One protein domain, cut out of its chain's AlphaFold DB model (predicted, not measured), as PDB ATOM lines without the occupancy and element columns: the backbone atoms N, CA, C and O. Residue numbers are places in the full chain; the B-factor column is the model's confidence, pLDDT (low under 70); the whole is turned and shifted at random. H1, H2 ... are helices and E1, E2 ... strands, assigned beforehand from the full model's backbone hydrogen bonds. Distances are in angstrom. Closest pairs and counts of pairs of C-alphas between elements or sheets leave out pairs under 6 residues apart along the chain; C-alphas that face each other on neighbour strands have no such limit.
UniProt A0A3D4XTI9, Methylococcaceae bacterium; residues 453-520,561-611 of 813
ATOM      1  N   SER A 453     -40.484 -21.011  13.925       82.19
ATOM      2  CA  SER A 453     -41.182 -21.881  12.968       82.19
ATOM      3  C   SER A 453     -42.655 -21.492  12.881       82.19
ATOM      4  O   SER A 453     -43.286 -21.201  13.903       82.19
ATOM      5  N   ARG A 454     -43.190 -21.459  11.662       83.56
ATOM      6  CA  ARG A 454     -44.572 -21.077  11.369       83.56
ATOM      7  C   ARG A 454     -45.168 -21.993  10.323       83.56
ATOM      8  O   ARG A 454     -44.464 -22.479   9.441       83.56
ATOM      9  N   TYR A 455     -46.482 -22.132  10.348       87.81
ATOM     10  CA  TYR A 455     -47.216 -22.568   9.174       87.81
ATOM     11  C   TYR A 455     -48.498 -21.764   9.000       87.81
ATOM     12  O   TYR A 455     -48.954 -21.052   9.893       87.81
ATOM     13  N   TYR A 456     -49.068 -21.866   7.810       87.44
ATOM     14  CA  TYR A 456     -50.373 -21.319   7.476       87.44
ATOM     15  C   TYR A 456     -51.001 -22.165   6.374       87.44
ATOM     16  O   TYR A 456     -50.330 -22.977   5.734       87.44
ATOM     17  N   TRP A 457     -52.297 -21.968   6.159       90.62
ATOM     18  CA  TRP A 457     -53.029 -22.619   5.083       90.62
ATOM     19  C   TRP A 457     -53.332 -21.613   3.981       90.62
ATOM     20  O   TRP A 457     -53.804 -20.506   4.248       90.62
ATOM     21  N   ILE A 458     -53.048 -22.003   2.743       88.44
ATOM     22  CA  ILE A 458     -53.308 -21.200   1.549       88.44
ATOM     23  C   ILE A 458     -54.119 -22.013   0.553       88.44
ATOM     24  O   ILE A 458     -53.794 -23.165   0.284       88.44
ATOM     25  N   ASP A 459     -55.150 -21.410  -0.022       89.94
ATOM     26  CA  ASP A 459     -55.727 -21.876  -1.271       89.94
ATOM     27  C   ASP A 459     -54.795 -21.479  -2.414       89.94
ATOM     28  O   ASP A 459     -54.726 -20.319  -2.830       89.94
ATOM     29  N   SER A 460     -54.041 -22.460  -2.894       84.69
ATOM     30  CA  SER A 460     -53.053 -22.279  -3.952       84.69
ATOM     31  C   SER A 460     -53.678 -21.969  -5.312       84.69
ATOM     32  O   SER A 460     -53.028 -21.331  -6.140       84.69
ATOM     33  N   THR A 461     -54.933 -22.356  -5.553       85.12
ATOM     34  CA  THR A 461     -55.624 -22.037  -6.809       85.12
ATOM     35  C   THR A 461     -56.019 -20.566  -6.835       85.12
ATOM     36  O   THR A 461     -55.780 -19.874  -7.821       85.12
ATOM     37  N   ASN A 462     -56.593 -20.079  -5.733       80.38
ATOM     38  CA  ASN A 462     -57.138 -18.723  -5.638       80.38
ATOM     39  C   ASN A 462     -56.169 -17.720  -4.978       80.38
ATOM     40  O   ASN A 462     -56.544 -16.576  -4.729       80.38
ATOM     41  N   GLN A 463     -54.928 -18.145  -4.695       76.56
ATOM     42  CA  GLN A 463     -53.833 -17.344  -4.121       76.56
ATOM     43  C   GLN A 463     -54.227 -16.596  -2.838       76.56
ATOM     44  O   GLN A 463     -53.876 -15.431  -2.624       76.56
ATOM     45  N   ARG A 464     -54.976 -17.276  -1.963       83.06
ATOM     46  CA  ARG A 464     -55.566 -16.664  -0.771       83.06
ATOM     47  C   ARG A 464     -55.286 -17.472   0.489       83.06
ATOM     48  O   ARG A 464     -55.363 -18.694   0.479       83.06
ATOM     49  N   VAL A 465     -54.954 -16.797   1.582       85.50
ATOM     50  CA  VAL A 465     -54.722 -17.446   2.881       85.50
ATOM     51  C   VAL A 465     -56.034 -17.656   3.613       85.50
ATOM     52  O   VAL A 465     -56.906 -16.789   3.574       85.50
ATOM     53  N   LEU A 466     -56.165 -18.788   4.296       88.94
ATOM     54  CA  LEU A 466     -57.331 -19.042   5.128       88.94
ATOM     55  C   LEU A 466     -57.310 -18.112   6.339       88.94
ATOM     56  O   LEU A 466     -56.269 -17.940   6.984       88.94
ATOM     57  N   SER A 467     -58.467 -17.527   6.641       87.94
ATOM     58  CA  SER A 467     -58.635 -16.754   7.867       87.94
ATOM     59  C   SER A 467     -58.665 -17.674   9.085       87.94
ATOM     60  O   SER A 467     -58.932 -18.878   8.982       87.94
ATOM     61  N   ARG A 468     -58.387 -17.130  10.269       87.19
ATOM     62  CA  ARG A 468     -58.568 -17.879  11.514       87.19
ATOM     63  C   ARG A 468     -60.017 -18.328  11.670       87.19
ATOM     64  O   ARG A 468     -60.227 -19.491  12.000       87.19
ATOM     65  N   ALA A 469     -60.991 -17.475  11.361       84.81
ATOM     66  CA  ALA A 469     -62.405 -17.851  11.404       84.81
ATOM     67  C   ALA A 469     -62.719 -19.070  10.512       84.81
ATOM     68  O   ALA A 469     -63.396 -20.001  10.944       84.81
ATOM     69  N   GLU A 470     -62.166 -19.121   9.295       88.94
ATOM     70  CA  GLU A 470     -62.316 -20.272   8.392       88.94
ATOM     71  C   GLU A 470     -61.693 -21.545   8.969       88.94
ATOM     72  O   GLU A 470     -62.304 -22.616   8.926       88.94
ATOM     73  N   ARG A 471     -60.499 -21.432   9.559       90.75
ATOM     74  CA  ARG A 471     -59.850 -22.577  10.204       90.75
ATOM     75  C   ARG A 471     -60.645 -23.085  11.397       90.75
ATOM     76  O   ARG A 471     -60.834 -24.293  11.518       90.75
ATOM     77  N   LEU A 472     -61.129 -22.188  12.252       88.25
ATOM     78  CA  LEU A 472     -61.923 -22.533  13.432       88.25
ATOM     79  C   LEU A 472     -63.252 -23.187  13.046       88.25
ATOM     80  O   LEU A 472     -63.637 -24.182  13.659       88.25
ATOM     81  N   ALA A 473     -63.911 -22.707  11.988       87.00
ATOM     82  CA  ALA A 473     -65.143 -23.308  11.482       87.00
ATOM     83  C   ALA A 473     -64.944 -24.770  11.040       87.00
ATOM     84  O   ALA A 473     -65.768 -25.628  11.341       87.00
ATOM     85  N   ALA A 474     -63.825 -25.084  10.383       89.31
ATOM     86  CA  ALA A 474     -63.512 -26.447   9.942       89.31
ATOM     87  C   ALA A 474     -62.898 -27.348  11.042       89.31
ATOM     88  O   ALA A 474     -62.797 -28.569  10.873       89.31
ATOM     89  N   THR A 475     -62.505 -26.774  12.180       88.00
ATOM     90  CA  THR A 475     -61.885 -27.489  13.312       88.00
ATOM     91  C   THR A 475     -62.761 -27.543  14.561       88.00
ATOM     92  O   THR A 475     -62.305 -28.019  15.597       88.00
ATOM     93  N   ASN A 476     -64.017 -27.092  14.484       86.62
ATOM     94  CA  ASN A 476     -64.914 -26.965  15.637       86.62
ATOM     95  C   ASN A 476     -64.288 -26.139  16.776       86.62
ATOM     96  O   ASN A 476     -64.395 -26.490  17.949       86.62
ATOM     97  N   GLY A 477     -63.596 -25.055  16.418       83.81
ATOM     98  CA  GLY A 477     -62.960 -24.142  17.367       83.81
ATOM     99  C   GLY A 477     -61.597 -24.597  17.902       83.81
ATOM    100  O   GLY A 477     -61.029 -23.899  18.738       83.81
ATOM    101  N   VAL A 478     -61.054 -25.731  17.442       83.50
ATOM    102  CA  VAL A 478     -59.769 -26.258  17.925       83.50
ATOM    103  C   VAL A 478     -58.612 -25.793  17.046       83.50
ATOM    104  O   VAL A 478     -58.496 -26.149  15.878       83.50
ATOM    105  N   GLU A 479     -57.687 -25.053  17.645       78.31
ATOM    106  CA  GLU A 479     -56.545 -24.463  16.950       78.31
ATOM    107  C   GLU A 479     -55.226 -25.096  17.414       78.31
ATOM    108  O   GLU A 479     -54.385 -24.457  18.042       78.31
ATOM    109  N   SER A 480     -55.050 -26.387  17.127       84.25
ATOM    110  CA  SER A 480     -53.816 -27.127  17.418       84.25
ATOM    111  C   SER A 480     -53.055 -27.480  16.144       84.25
ATOM    112  O   SER A 480     -53.650 -27.734  15.096       84.25
ATOM    113  N   GLU A 481     -51.726 -27.543  16.240       87.50
ATOM    114  CA  GLU A 481     -50.906 -28.093  15.161       87.50
ATOM    115  C   GLU A 481     -51.252 -29.571  14.937       87.50
ATOM    116  O   GLU A 481     -51.210 -30.337  15.906       87.50
ATOM    117  N   PRO A 482     -51.563 -29.985  13.695       90.44
ATOM    118  CA  PRO A 482     -51.831 -31.384  13.396       90.44
ATOM    119  C   PRO A 482     -50.562 -32.220  13.598       90.44
ATOM    120  O   PRO A 482     -49.472 -31.825  13.186       90.44
ATOM    121  N   LYS A 483     -50.701 -33.383  14.234       93.00
ATOM    122  CA  LYS A 483     -49.597 -34.268  14.633       93.00
ATOM    123  C   LYS A 483     -49.502 -35.540  13.799       93.00
ATOM    124  O   LYS A 483     -48.515 -36.266  13.913       93.00
ATOM    125  N   THR A 484     -50.481 -35.800  12.931       96.12
ATOM    126  CA  THR A 484     -50.519 -37.008  12.097       96.12
ATOM    127  C   THR A 484     -50.778 -36.703  10.619       96.12
ATOM    128  O   THR A 484     -51.362 -35.680  10.257       96.12
ATOM    129  N   TYR A 485     -50.382 -37.635   9.745       96.88
ATOM    130  CA  TYR A 485     -50.707 -37.604   8.313       96.88
ATOM    131  C   TYR A 485     -52.219 -37.460   8.070       96.88
ATOM    132  O   TYR A 485     -52.657 -36.646   7.254       96.88
ATOM    133  N   GLN A 486     -53.020 -38.233   8.810       97.25
ATOM    134  CA  GLN A 486     -54.466 -38.281   8.628       97.25
ATOM    135  C   GLN A 486     -55.142 -36.972   9.049       97.25
ATOM    136  O   GLN A 486     -56.035 -36.506   8.345       97.25
ATOM    137  N   GLU A 487     -54.686 -36.342  10.135       95.19
ATOM    138  CA  GLU A 487     -55.191 -35.034  10.566       95.19
ATOM    139  C   GLU A 487     -54.978 -33.962   9.495       95.19
ATOM    140  O   GLU A 487     -55.922 -33.253   9.147       95.19
ATOM    141  N   ILE A 488     -53.777 -33.882   8.909       96.12
ATOM    142  CA  ILE A 488     -53.472 -32.900   7.855       96.12
ATOM    143  C   ILE A 488     -54.377 -33.110   6.636       96.12
ATOM    144  O   ILE A 488     -54.909 -32.143   6.085       96.12
ATOM    145  N   LYS A 489     -54.607 -34.362   6.225       97.06
ATOM    146  CA  LYS A 489     -55.505 -34.665   5.101       97.06
ATOM    147  C   LYS A 489     -56.950 -34.315   5.394       97.06
ATOM    148  O   LYS A 489     -57.610 -33.719   4.549       97.06
ATOM    149  N   THR A 490     -57.430 -34.648   6.588       96.38
ATOM    150  CA  THR A 490     -58.782 -34.290   7.014       96.38
ATOM    151  C   THR A 490     -58.966 -32.773   7.036       96.38
ATOM    152  O   THR A 490     -59.990 -32.293   6.555       96.38
ATOM    153  N   LEU A 491     -57.977 -32.009   7.518       95.62
ATOM    154  CA  LEU A 491     -58.015 -30.545   7.476       95.62
ATOM    155  C   LEU A 491     -58.077 -30.018   6.044       95.62
ATOM    156  O   LEU A 491     -58.970 -29.230   5.742       95.62
ATOM    157  N   LYS A 492     -57.205 -30.502   5.149       96.25
ATOM    158  CA  LYS A 492     -57.253 -30.144   3.725       96.25
ATOM    159  C   LYS A 492     -58.646 -30.370   3.131       96.25
ATOM    160  O   LYS A 492     -59.194 -29.459   2.521       96.25
ATOM    161  N   THR A 493     -59.228 -31.555   3.319       97.19
ATOM    162  CA  THR A 493     -60.561 -31.875   2.781       97.19
ATOM    163  C   THR A 493     -61.617 -30.902   3.295       97.19
ATOM    164  O   THR A 493     -62.347 -30.324   2.496       97.19
ATOM    165  N   ARG A 494     -61.655 -30.654   4.609       96.44
ATOM    166  CA  ARG A 494     -62.627 -29.726   5.207       96.44
ATOM    167  C   ARG A 494     -62.441 -28.295   4.714       96.44
ATOM    168  O   ARG A 494     -63.422 -27.593   4.498       96.44
ATOM    169  N   PHE A 495     -61.200 -27.856   4.539       96.00
ATOM    170  CA  PHE A 495     -60.905 -26.531   4.015       96.00
ATOM    171  C   PHE A 495     -61.302 -26.390   2.542       96.00
ATOM    172  O   PHE A 495     -61.937 -25.400   2.184       96.00
ATOM    173  N   ASP A 496     -61.005 -27.383   1.702       96.88
ATOM    174  CA  ASP A 496     -61.424 -27.396   0.295       96.88
ATOM    175  C   ASP A 496     -62.960 -27.390   0.177       96.88
ATOM    176  O   ASP A 496     -63.523 -26.637  -0.621       96.88
ATOM    177  N   GLU A 497     -63.657 -28.171   1.009       95.75
ATOM    178  CA  GLU A 497     -65.124 -28.202   1.082       95.75
ATOM    179  C   GLU A 497     -65.714 -26.871   1.559       95.75
ATOM    180  O   GLU A 497     -66.659 -26.369   0.947       95.75
ATOM    181  N   LEU A 498     -65.137 -26.267   2.603       93.81
ATOM    182  CA  LEU A 498     -65.542 -24.958   3.117       93.81
ATOM    183  C   LEU A 498     -65.410 -23.876   2.039       93.81
ATOM    184  O   LEU A 498     -66.333 -23.089   1.826       93.81
ATOM    185  N   LEU A 499     -64.274 -23.835   1.339       92.00
ATOM    186  CA  LEU A 499     -64.041 -22.860   0.276       92.00
ATOM    187  C   LEU A 499     -64.957 -23.109  -0.928       92.00
ATOM    188  O   LEU A 499     -65.517 -22.162  -1.482       92.00
ATOM    189  N   LYS A 500     -65.202 -24.371  -1.291       92.75
ATOM    190  CA  LYS A 500     -66.176 -24.719  -2.331       92.75
ATOM    191  C   LYS A 500     -67.590 -24.266  -1.957       92.75
ATOM    192  O   LYS A 500     -68.278 -23.694  -2.798       92.75
ATOM    193  N   ALA A 501     -68.013 -24.471  -0.708       91.25
ATOM    194  CA  ALA A 501     -69.308 -24.003  -0.208       91.25
ATOM    195  C   ALA A 501     -69.420 -22.468  -0.219       91.25
ATOM    196  O   ALA A 501     -70.498 -21.926  -0.449       91.25
ATOM    197  N   LYS A 502     -68.292 -21.767  -0.049       87.31
ATOM    198  CA  LYS A 502     -68.174 -20.310  -0.209       87.31
ATOM    199  C   LYS A 502     -68.107 -19.836  -1.672       87.31
ATOM    200  O   LYS A 502     -68.034 -18.634  -1.904       87.31
ATOM    201  N   GLY A 503     -68.147 -20.743  -2.650       88.75
ATOM    202  CA  GLY A 503     -68.169 -20.414  -4.078       88.75
ATOM    203  C   GLY A 503     -66.794 -20.281  -4.741       88.75
ATOM    204  O   GLY A 503     -66.724 -19.885  -5.905       88.75
ATOM    205  N   TYR A 504     -65.701 -20.629  -4.054       87.56
ATOM    206  CA  TYR A 504     -64.370 -20.636  -4.664       87.56
ATOM    207  C   TYR A 504     -64.223 -21.820  -5.630       87.56
ATOM    208  O   TYR A 504     -64.446 -22.981  -5.275       87.56
ATOM    209  N   ALA A 505     -63.839 -21.526  -6.872       88.75
ATOM    210  CA  ALA A 505     -63.660 -22.539  -7.904       88.75
ATOM    211  C   ALA A 505     -62.360 -23.322  -7.681       88.75
ATOM    212  O   ALA A 505     -61.306 -22.729  -7.452       88.75
ATOM    213  N   ASN A 506     -62.433 -24.653  -7.801       91.25
ATOM    214  CA  ASN A 506     -61.280 -25.562  -7.741       91.25
ATOM    215  C   ASN A 506     -60.348 -25.297  -6.542       91.25
ATOM    216  O   ASN A 506     -59.125 -25.287  -6.703       91.25
ATOM    217  N   ALA A 507     -60.935 -25.046  -5.365       92.75
ATOM    218  CA  ALA A 507     -60.192 -24.799  -4.135       92.75
ATOM    219  C   ALA A 507     -59.136 -25.893  -3.918       92.75
ATOM    220  O   ALA A 507     -59.444 -27.085  -3.992       92.75
ATOM    221  N   ASN A 508     -57.889 -25.478  -3.693       94.44
ATOM    222  CA  ASN A 508     -56.786 -26.393  -3.432       94.44
ATOM    223  C   ASN A 508     -55.930 -25.868  -2.286       94.44
ATOM    224  O   ASN A 508     -54.921 -25.179  -2.484       94.44
ATOM    225  N   THR A 509     -56.340 -26.221  -1.078       95.25
ATOM    226  CA  THR A 509     -55.661 -25.814   0.141       95.25
ATOM    227  C   THR A 509     -54.391 -26.617   0.387       95.25
ATOM    228  O   THR A 509     -54.343 -27.836   0.192       95.25
ATOM    229  N   GLN A 510     -53.348 -25.902   0.795       93.81
ATOM    230  CA  GLN A 510     -52.028 -26.423   1.122       93.81
ATOM    231  C   GLN A 510     -51.575 -25.853   2.463       93.81
ATOM    232  O   GLN A 510     -51.758 -24.663   2.732       93.81
ATOM    233  N   MET A 511     -50.944 -26.692   3.276       93.12
ATOM    234  CA  MET A 511     -50.227 -26.270   4.473       93.12
ATOM    235  C   MET A 511     -48.817 -25.852   4.065       93.12
ATOM    236  O   MET A 511     -48.077 -26.645   3.484       93.12
ATOM    237  N   VAL A 512     -48.426 -24.621   4.367       89.06
ATOM    238  CA  VAL A 512     -47.102 -24.104   4.015       89.06
ATOM    239  C   VAL A 512     -46.279 -23.924   5.280       89.06
ATOM    240  O   VAL A 512     -46.624 -23.097   6.121       89.06
ATOM    241  N   TRP A 513     -45.188 -24.679   5.397       88.75
ATOM    242  CA  TRP A 513     -44.200 -24.509   6.462       88.75
ATOM    243  C   TRP A 513     -43.229 -23.390   6.126       88.75
ATOM    244  O   TRP A 513     -42.726 -23.296   5.010       88.75
ATOM    245  N   THR A 514     -42.959 -22.534   7.096       82.31
ATOM    246  CA  THR A 514     -42.106 -21.363   6.936       82.31
ATOM    247  C   THR A 514     -41.558 -20.917   8.293       82.31
ATOM    248  O   THR A 514     -41.636 -21.636   9.289       82.31
ATOM    249  N   GLU A 515     -41.001 -19.717   8.340       78.00
ATOM    250  CA  GLU A 515     -40.611 -19.030   9.557       78.00
ATOM    251  C   GLU A 515     -41.223 -17.626   9.540       78.00
ATOM    252  O   GLU A 515     -41.250 -16.964   8.495       78.00
ATOM    253  N   SER A 516     -41.716 -17.151  10.692       68.88
ATOM    254  CA  SER A 516     -41.864 -15.707  10.870       68.88
ATOM    255  C   SER A 516     -40.457 -15.222  11.110       68.88
ATOM    256  O   SER A 516     -39.823 -15.528  12.121       68.88
ATOM    257  N   ASN A 517     -39.931 -14.576  10.089       61.31
ATOM    258  CA  ASN A 517     -38.583 -14.093  10.109       61.31
ATOM    259  C   ASN A 517     -38.517 -12.935  11.122       61.31
ATOM    260  O   ASN A 517     -38.881 -11.804  10.817       61.31
ATOM    261  N   ASP A 518     -38.151 -13.251  12.360       64.62
ATOM    262  CA  ASP A 518     -38.169 -12.321  13.481       64.62
ATOM    263  C   ASP A 518     -36.752 -11.989  13.943       64.62
ATOM    264  O   ASP A 518     -35.835 -12.796  13.823       64.62
ATOM    265  N   TYR A 519     -36.631 -10.744  14.409       68.94
ATOM    266  CA  TYR A 519     -35.479  -9.996  14.908       68.94
ATOM    267  C   TYR A 519     -34.075 -10.594  14.759       68.94
ATOM    268  O   TYR A 519     -33.740 -11.679  15.225       68.94
ATOM    269  N   LEU A 520     -33.181  -9.775  14.203       77.31
ATOM    270  CA  LEU A 520     -31.759 -10.010  14.388       77.31
ATOM    271  C   LEU A 520     -31.397  -9.862  15.859       77.31
ATOM    272  O   LEU A 520     -31.787  -8.890  16.523       77.31
ATOM    273  N   GLU A 561     -28.166 -28.431  12.908       93.00
ATOM    274  CA  GLU A 561     -29.514 -28.712  12.427       93.00
ATOM    275  C   GLU A 561     -30.564 -28.367  13.493       93.00
ATOM    276  O   GLU A 561     -30.353 -28.534  14.697       93.00
ATOM    277  N   ARG A 562     -31.724 -27.884  13.048       91.69
ATOM    278  CA  ARG A 562     -32.898 -27.651  13.884       91.69
ATOM    279  C   ARG A 562     -34.094 -28.400  13.306       91.69
ATOM    280  O   ARG A 562     -34.416 -28.234  12.133       91.69
ATOM    281  N   VAL A 563     -34.793 -29.149  14.158       93.19
ATOM    282  CA  VAL A 563     -36.114 -29.706  13.837       93.19
ATOM    283  C   VAL A 563     -37.138 -28.575  13.838       93.19
ATOM    284  O   VAL A 563     -37.311 -27.885  14.842       93.19
ATOM    285  N   VAL A 564     -37.791 -28.385  12.698       91.19
ATOM    286  CA  VAL A 564     -38.818 -27.364  12.463       91.19
ATOM    287  C   VAL A 564     -40.189 -27.888  12.869       91.19
ATOM    288  O   VAL A 564     -40.922 -27.175  13.550       91.19
ATOM    289  N   SER A 565     -40.507 -29.125  12.479       93.00
ATOM    290  CA  SER A 565     -41.677 -29.868  12.949       93.00
ATOM    291  C   SER A 565     -41.499 -31.374  12.724       93.00
ATOM    292  O   SER A 565     -40.690 -31.817  11.902       93.00
ATOM    293  N   GLU A 566     -42.254 -32.167  13.476       94.44
ATOM    294  CA  GLU A 566     -42.293 -33.621  13.402       94.44
ATOM    295  C   GLU A 566     -43.737 -34.124  13.512       94.44
ATOM    296  O   GLU A 566     -44.549 -33.584  14.264       94.44
ATOM    297  N   LEU A 567     -44.043 -35.175  12.751       95.12
ATOM    298  CA  LEU A 567     -45.301 -35.914  12.836       95.12
ATOM    299  C   LEU A 567     -45.039 -37.278  13.468       95.12
ATOM    300  O   LEU A 567     -43.907 -37.761  13.488       95.12
ATOM    301  N   SER A 568     -46.101 -37.922  13.949       92.19
ATOM    302  CA  SER A 568     -46.024 -39.241  14.587       92.19
ATOM    303  C   SER A 568     -45.451 -40.341  13.680       92.19
ATOM    304  O   SER A 568     -44.911 -41.323  14.179       92.19
ATOM    305  N   ASP A 569     -45.595 -40.195  12.361       91.81
ATOM    306  CA  ASP A 569     -45.081 -41.114  11.343       91.81
ATOM    307  C   ASP A 569     -43.986 -40.426  10.516       91.81
ATOM    308  O   ASP A 569     -44.222 -39.390   9.889       91.81
ATOM    309  N   ALA A 570     -42.798 -41.033  10.477       90.88
ATOM    310  CA  ALA A 570     -41.651 -40.557   9.705       90.88
ATOM    311  C   ALA A 570     -41.934 -40.476   8.189       90.88
ATOM    312  O   ALA A 570     -41.358 -39.652   7.485       90.88
ATOM    313  N   ASN A 571     -42.851 -41.279   7.650       94.69
ATOM    314  CA  ASN A 571     -43.188 -41.219   6.225       94.69
ATOM    315  C   ASN A 571     -44.219 -40.132   5.886       94.69
ATOM    316  O   ASN A 571     -44.440 -39.843   4.705       94.69
ATOM    317  N   ALA A 572     -44.814 -39.481   6.893       96.44
ATOM    318  CA  ALA A 572     -45.913 -38.544   6.698       96.44
ATOM    319  C   ALA A 572     -45.512 -37.307   5.883       96.44
ATOM    320  O   ALA A 572     -46.152 -37.015   4.874       96.44
ATOM    321  N   TYR A 573     -44.457 -36.581   6.270       96.75
ATOM    322  CA  TYR A 573     -44.028 -35.391   5.523       96.75
ATOM    323  C   TYR A 573     -43.574 -35.694   4.089       96.75
ATOM    324  O   TYR A 573     -44.078 -35.019   3.186       96.75
ATOM    325  N   PRO A 574     -42.704 -36.697   3.829       96.44
ATOM    326  CA  PRO A 574     -42.367 -37.096   2.462       96.44
ATOM    327  C   PRO A 574     -43.607 -37.339   1.596       96.44
ATOM    328  O   PRO A 574     -43.688 -36.872   0.458       96.44
ATOM    329  N   GLN A 575     -44.601 -38.036   2.151       97.12
ATOM    330  CA  GLN A 575     -45.825 -38.360   1.439       97.12
ATOM    331  C   GLN A 575     -46.721 -37.131   1.220       97.12
ATOM    332  O   GLN A 575     -47.176 -36.909   0.102       97.12
ATOM    333  N   LEU A 576     -46.938 -36.297   2.241       98.00
ATOM    334  CA  LEU A 576     -47.750 -35.076   2.136       98.00
ATOM    335  C   LEU A 576     -47.167 -34.064   1.145       98.00
ATOM    336  O   LEU A 576     -47.924 -33.388   0.447       98.00
ATOM    337  N   ILE A 577     -45.837 -33.968   1.066       96.38
ATOM    338  CA  ILE A 577     -45.142 -33.129   0.081       96.38
ATOM    339  C   ILE A 577     -45.330 -33.701  -1.325       96.38
ATOM    340  O   ILE A 577     -45.677 -32.963  -2.246       96.38
ATOM    341  N   LYS A 578     -45.174 -35.021  -1.498       96.19
ATOM    342  CA  LYS A 578     -45.412 -35.701  -2.783       96.19
ATOM    343  C   LYS A 578     -46.857 -35.543  -3.269       96.19
ATOM    344  O   LYS A 578     -47.084 -35.394  -4.465       96.19
ATOM    345  N   GLU A 579     -47.820 -35.564  -2.352       96.75
ATOM    346  CA  GLU A 579     -49.243 -35.323  -2.631       96.75
ATOM    347  C   GLU A 579     -49.568 -33.838  -2.875       96.75
ATOM    348  O   GLU A 579     -50.685 -33.512  -3.268       96.75
ATOM    349  N   GLY A 580     -48.615 -32.925  -2.650       94.56
ATOM    350  CA  GLY A 580     -48.818 -31.485  -2.802       94.56
ATOM    351  C   GLY A 580     -49.715 -30.868  -1.725       94.56
ATOM    352  O   GLY A 580     -50.258 -29.789  -1.941       94.56
ATOM    353  N   ILE A 581     -49.893 -31.539  -0.583       97.44
ATOM    354  CA  ILE A 581     -50.697 -31.063   0.555       97.44
ATOM    355  C   ILE A 581     -49.858 -30.171   1.467       97.44
ATOM    356  O   ILE A 581     -50.338 -29.145   1.945       97.44
ATOM    357  N   VAL A 582     -48.598 -30.553   1.689       95.75
ATOM    358  CA  VAL A 582     -47.618 -29.750   2.423       95.75
ATOM    359  C   VAL A 582     -46.632 -29.136   1.439       95.75
ATOM    360  O   VAL A 582     -46.108 -29.816   0.560       95.75
ATOM    361  N   LYS A 583     -46.341 -27.848   1.613       90.62
ATOM    362  CA  LYS A 583     -45.324 -27.112   0.866       90.62
ATOM    363  C   LYS A 583     -44.283 -26.548   1.826       90.62
ATOM    364  O   LYS A 583     -44.619 -26.024   2.886       90.62
ATOM    365  N   LEU A 584     -43.019 -26.609   1.428       89.06
ATOM    366  CA  LEU A 584     -41.937 -25.918   2.117       89.06
ATOM    367  C   LEU A 584     -41.829 -24.507   1.530       89.06
ATOM    368  O   LEU A 584     -41.592 -24.329   0.336       89.06
ATOM    369  N   GLY A 585     -42.118 -23.505   2.353       80.12
ATOM    370  CA  GLY A 585     -42.165 -22.095   1.967       80.12
ATOM    371  C   GLY A 585     -40.796 -21.418   1.914       80.12
ATOM    372  O   GLY A 585     -40.706 -20.282   1.454       80.12
ATOM    373  N   LEU A 586     -39.744 -22.096   2.376       80.94
ATOM    374  CA  LEU A 586     -38.365 -21.612   2.363       80.94
ATOM    375  C   LEU A 586     -37.467 -22.651   1.676       80.94
ATOM    376  O   LEU A 586     -37.680 -23.847   1.882       80.94
ATOM    377  N   PRO A 587     -36.476 -22.210   0.885       79.94
ATOM    378  CA  PRO A 587     -35.641 -23.106   0.081       79.94
ATOM    379  C   PRO A 587     -34.716 -24.020   0.907       79.94
ATOM    380  O   PRO A 587     -34.434 -25.130   0.468       79.94
ATOM    381  N   TYR A 588     -34.338 -23.607   2.120       86.69
ATOM    382  CA  TYR A 588     -33.461 -24.361   3.030       86.69
ATOM    383  C   TYR A 588     -34.216 -25.282   3.997       86.69
ATOM    384  O   TYR A 588     -33.607 -25.904   4.870       86.69
ATOM    385  N   LEU A 589     -35.547 -25.350   3.894       91.06
ATOM    386  CA  LEU A 589     -36.318 -26.362   4.605       91.06
ATOM    387  C   LEU A 589     -36.247 -27.671   3.826       91.06
ATOM    388  O   LEU A 589     -36.471 -27.701   2.617       91.06
ATOM    389  N   SER A 590     -35.992 -28.765   4.532       93.88
ATOM    390  CA  SER A 590     -35.913 -30.097   3.940       93.88
ATOM    391  C   SER A 590     -36.514 -31.158   4.859       93.88
ATOM    392  O   SER A 590     -36.927 -30.871   5.985       93.88
ATOM    393  N   VAL A 591     -36.619 -32.388   4.350       95.50
ATOM    394  CA  VAL A 591     -37.037 -33.550   5.139       95.50
ATOM    395  C   VAL A 591     -35.802 -34.373   5.489       95.50
ATOM    396  O   VAL A 591     -35.066 -34.782   4.591       95.50
ATOM    397  N   SER A 592     -35.580 -34.626   6.778       94.88
ATOM    398  CA  SER A 592     -34.461 -35.442   7.247       94.88
ATOM    399  C   SER A 592     -34.654 -36.926   6.920       94.88
ATOM    400  O   SER A 592     -35.749 -37.379   6.584       94.88
ATOM    401  N   ALA A 593     -33.597 -37.724   7.095       91.19
ATOM    402  CA  ALA A 593     -33.667 -39.181   6.948       91.19
ATOM    403  C   ALA A 593     -34.669 -39.845   7.916       91.19
ATOM    404  O   ALA A 593     -35.175 -40.926   7.633       91.19
ATOM    405  N   GLN A 594     -34.975 -39.198   9.045       92.69
ATOM    406  CA  GLN A 594     -35.982 -39.643  10.015       92.69
ATOM    407  C   GLN A 594     -37.377 -39.081   9.714       92.69
ATOM    408  O   GLN A 594     -38.269 -39.195  10.551       92.69
ATOM    409  N   GLY A 595     -37.573 -38.439   8.557       94.19
ATOM    410  CA  GLY A 595     -38.885 -37.957   8.146       94.19
ATOM    411  C   GLY A 595     -39.334 -36.646   8.782       94.19
ATOM    412  O   GLY A 595     -40.499 -36.277   8.653       94.19
ATOM    413  N   LYS A 596     -38.442 -35.941   9.486       96.00
ATOM    414  CA  LYS A 596     -38.756 -34.677  10.166       96.00
ATOM    415  C   LYS A 596     -38.535 -33.500   9.230       96.00
ATOM    416  O   LYS A 596     -37.638 -33.556   8.393       96.00
ATOM    417  N   LEU A 597     -39.290 -32.419   9.400       95.12
ATOM    418  CA  LEU A 597     -38.938 -31.156   8.757       95.12
ATOM    419  C   LEU A 597     -37.776 -30.526   9.510       95.12
ATOM    420  O   LEU A 597     -37.850 -30.346  10.727       95.12
ATOM    421  N   VAL A 598     -36.715 -30.189   8.789       95.12
ATOM    422  CA  VAL A 598     -35.477 -29.661   9.358       95.12
ATOM    423  C   VAL A 598     -34.945 -28.483   8.552       95.12
ATOM    424  O   VAL A 598     -35.290 -28.282   7.387       95.12
ATOM    425  N   GLU A 599     -34.071 -27.719   9.193       92.94
ATOM    426  CA  GLU A 599     -33.167 -26.764   8.557       92.94
ATOM    427  C   GLU A 599     -31.752 -26.972   9.106       92.94
ATOM    428  O   GLU A 599     -31.574 -27.287  10.285       92.94
ATOM    429  N   ASN A 600     -30.729 -26.701   8.301       93.56
ATOM    430  CA  ASN A 600     -29.351 -26.610   8.777       93.56
ATOM    431  C   ASN A 600     -28.738 -25.248   8.420       93.56
ATOM    432  O   ASN A 600     -29.179 -24.582   7.486       93.56
ATOM    433  N   VAL A 601     -27.748 -24.801   9.201       93.00
ATOM    434  CA  VAL A 601     -27.178 -23.455   9.024       93.00
ATOM    435  C   VAL A 601     -26.477 -23.313   7.678       93.00
ATOM    436  O   VAL A 601     -26.521 -22.237   7.092       93.00
ATOM    437  N   ASN A 602     -25.866 -24.378   7.161       92.62
ATOM    438  CA  ASN A 602     -25.185 -24.329   5.872       92.62
ATOM    439  C   ASN A 602     -26.150 -23.978   4.723       92.62
ATOM    440  O   ASN A 602     -25.857 -23.071   3.944       92.62
ATOM    441  N   ASP A 603     -27.315 -24.621   4.664       90.12
ATOM    442  CA  ASP A 603     -28.322 -24.355   3.630       90.12
ATOM    443  C   ASP A 603     -28.958 -22.973   3.818       90.12
ATOM    444  O   ASP A 603     -29.091 -22.213   2.856       90.12
ATOM    445  N   VAL A 604     -29.238 -22.581   5.070       89.56
ATOM    446  CA  VAL A 604     -29.683 -21.216   5.391       89.56
ATOM    447  C   VAL A 604     -28.665 -20.197   4.883       89.56
ATOM    448  O   VAL A 604     -29.039 -19.229   4.225       89.56
ATOM    449  N   LEU A 605     -27.369 -20.387   5.141       89.81
ATOM    450  CA  LEU A 605     -26.308 -19.497   4.671       89.81
ATOM    451  C   LEU A 605     -26.192 -19.493   3.147       89.81
ATOM    452  O   LEU A 605     -25.988 -18.425   2.571       89.81
ATOM    453  N   TYR A 606     -26.321 -20.643   2.491       85.56
ATOM    454  CA  TYR A 606     -26.302 -20.734   1.035       85.56
ATOM    455  C   TYR A 606     -27.436 -19.905   0.420       85.56
ATOM    456  O   TYR A 606     -27.181 -18.979  -0.357       85.56
ATOM    457  N   ASP A 607     -28.671 -20.157   0.842       79.00
ATOM    458  CA  ASP A 607     -29.851 -19.493   0.295       79.00
ATOM    459  C   ASP A 607     -29.909 -18.019   0.674       79.00
ATOM    460  O   ASP A 607     -30.210 -17.169  -0.163       79.00
ATOM    461  N   THR A 608     -29.562 -17.678   1.914       80.69
ATOM    462  CA  THR A 608     -29.573 -16.283   2.371       80.69
ATOM    463  C   THR A 608     -28.430 -15.471   1.780       80.69
ATOM    464  O   THR A 608     -28.524 -14.251   1.706       80.69
ATOM    465  N   LYS A 609     -27.349 -16.096   1.306       78.75
ATOM    466  CA  LYS A 609     -26.320 -15.386   0.535       78.75
ATOM    467  C   LYS A 609     -26.850 -14.941  -0.824       78.75
ATOM    468  O   LYS A 609     -26.476 -13.872  -1.305       78.75
ATOM    469  N   LEU A 610     -27.703 -15.760  -1.439       69.81
ATOM    470  CA  LEU A 610     -28.366 -15.449  -2.705       69.81
ATOM    471  C   LEU A 610     -29.501 -14.448  -2.490       69.81
ATOM    472  O   LEU A 610     -29.624 -13.463  -3.225       69.81
ATOM    473  N   ASN A 611     -30.285 -14.697  -1.444       66.56
ATOM    474  CA  ASN A 611     -31.415 -13.905  -1.023       66.56
ATOM    475  C   ASN A 611     -31.360 -13.611   0.484       66.56
ATOM    476  O   ASN A 611     -32.018 -14.305   1.252       66.56
TER     477      ASN A 611
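AT A GLANCE: This is residues 453 to 520 and 561 to 611 of the 813 residues of a protein of Methylococcaceae bacterium (UniProt A0A3D4XTI9). Two small three-stranded sheets follow each other along the longest axis: E1, E2 and E4 with the long helix H2 crossing one face, and E3, E6 and E5 with H4 at the far end. H3 sits where the two sheets come together and grazes both, while H1 packs on H2. You have 119 printed residues with four named helices and six named strands, in the order E1 H1 H2 E2 E3 H3 E4 E5 E6 H4; the class is mixed, helices and strands. The sheet E1 E2 E4 is mixed and the sheet E3 E6 E5 antiparallel. The whole is compact, with a radius of gyration of the C-alphas of 15.1 A and spans of 45 by 30 by 25 A.

HOW THE PARTS SIT: Start at E1, residues 453 to 459, and look for its antiparallel neighbour E2, residues 509 to 516: N 454 and O 514 are 2.8 A apart, within hydrogen-bond range. E2 bends by 55 degrees at residue 513. On its other side is E4, residues 582 to 584, parallel to it, with N 583 and O 511 at 2.8 A. H2, residues 485 to 501, is on one face of this sheet, two layers of helix and strands, at a height over the sheet of 9.0 A; its closest C-alphas to E2 are Lys 492 and Thr 509, 5.8 A. H1, residues 468 to 475, touches residues 491 to 498 of H2 at a steep tilt of 64 degrees, opposite ways, closest at C-alphas 474 and 494, 5.8 A. H3, residues 572 to 578, only just touches H2, with 3 pairs of C-alphas within 8 A, the closest Tyr 485 and Ala 572 at 5.1 A. In the second sheet, E6, residues 597 to 600, is the inner strand: N 562 of E3, residues 561 to 565, and O 599 are 2.8 A apart, and N 598 and O 590 of E5, residues 589 to 591, are 2.9 A apart. E5 and E6 form a hairpin. H4, residues 601 to 610, only grazes this sheet. In H1, H2, H3 and H4 every O i to N i+4 pair is within hydrogen-bond range.

IN THESE COORDINATES: Find C-alpha 453 at (-41.182, -21.881, 12.968), where E1 begins its 20.4 A. H2 starts at C-alpha 485, (-50.707, -37.604, 8.313), and runs 24.6 A; E2 spans 20.2 A. H4 ends at C-alpha 610, (-28.366, -15.449, -2.705), after 14.3 A.

THE WHOLE: The C-alphas farthest apart are those of Ala 501 and Asn 602, 44.5 A. Residues 521 to 560 are not printed, and C-alphas 520 and 561 are 18.9 A apart across this cut. Of the links printed whole, none is long. Mean pLDDT of the printed part is 89.2; residues 516 to 519 and 610 to 611 are under 70.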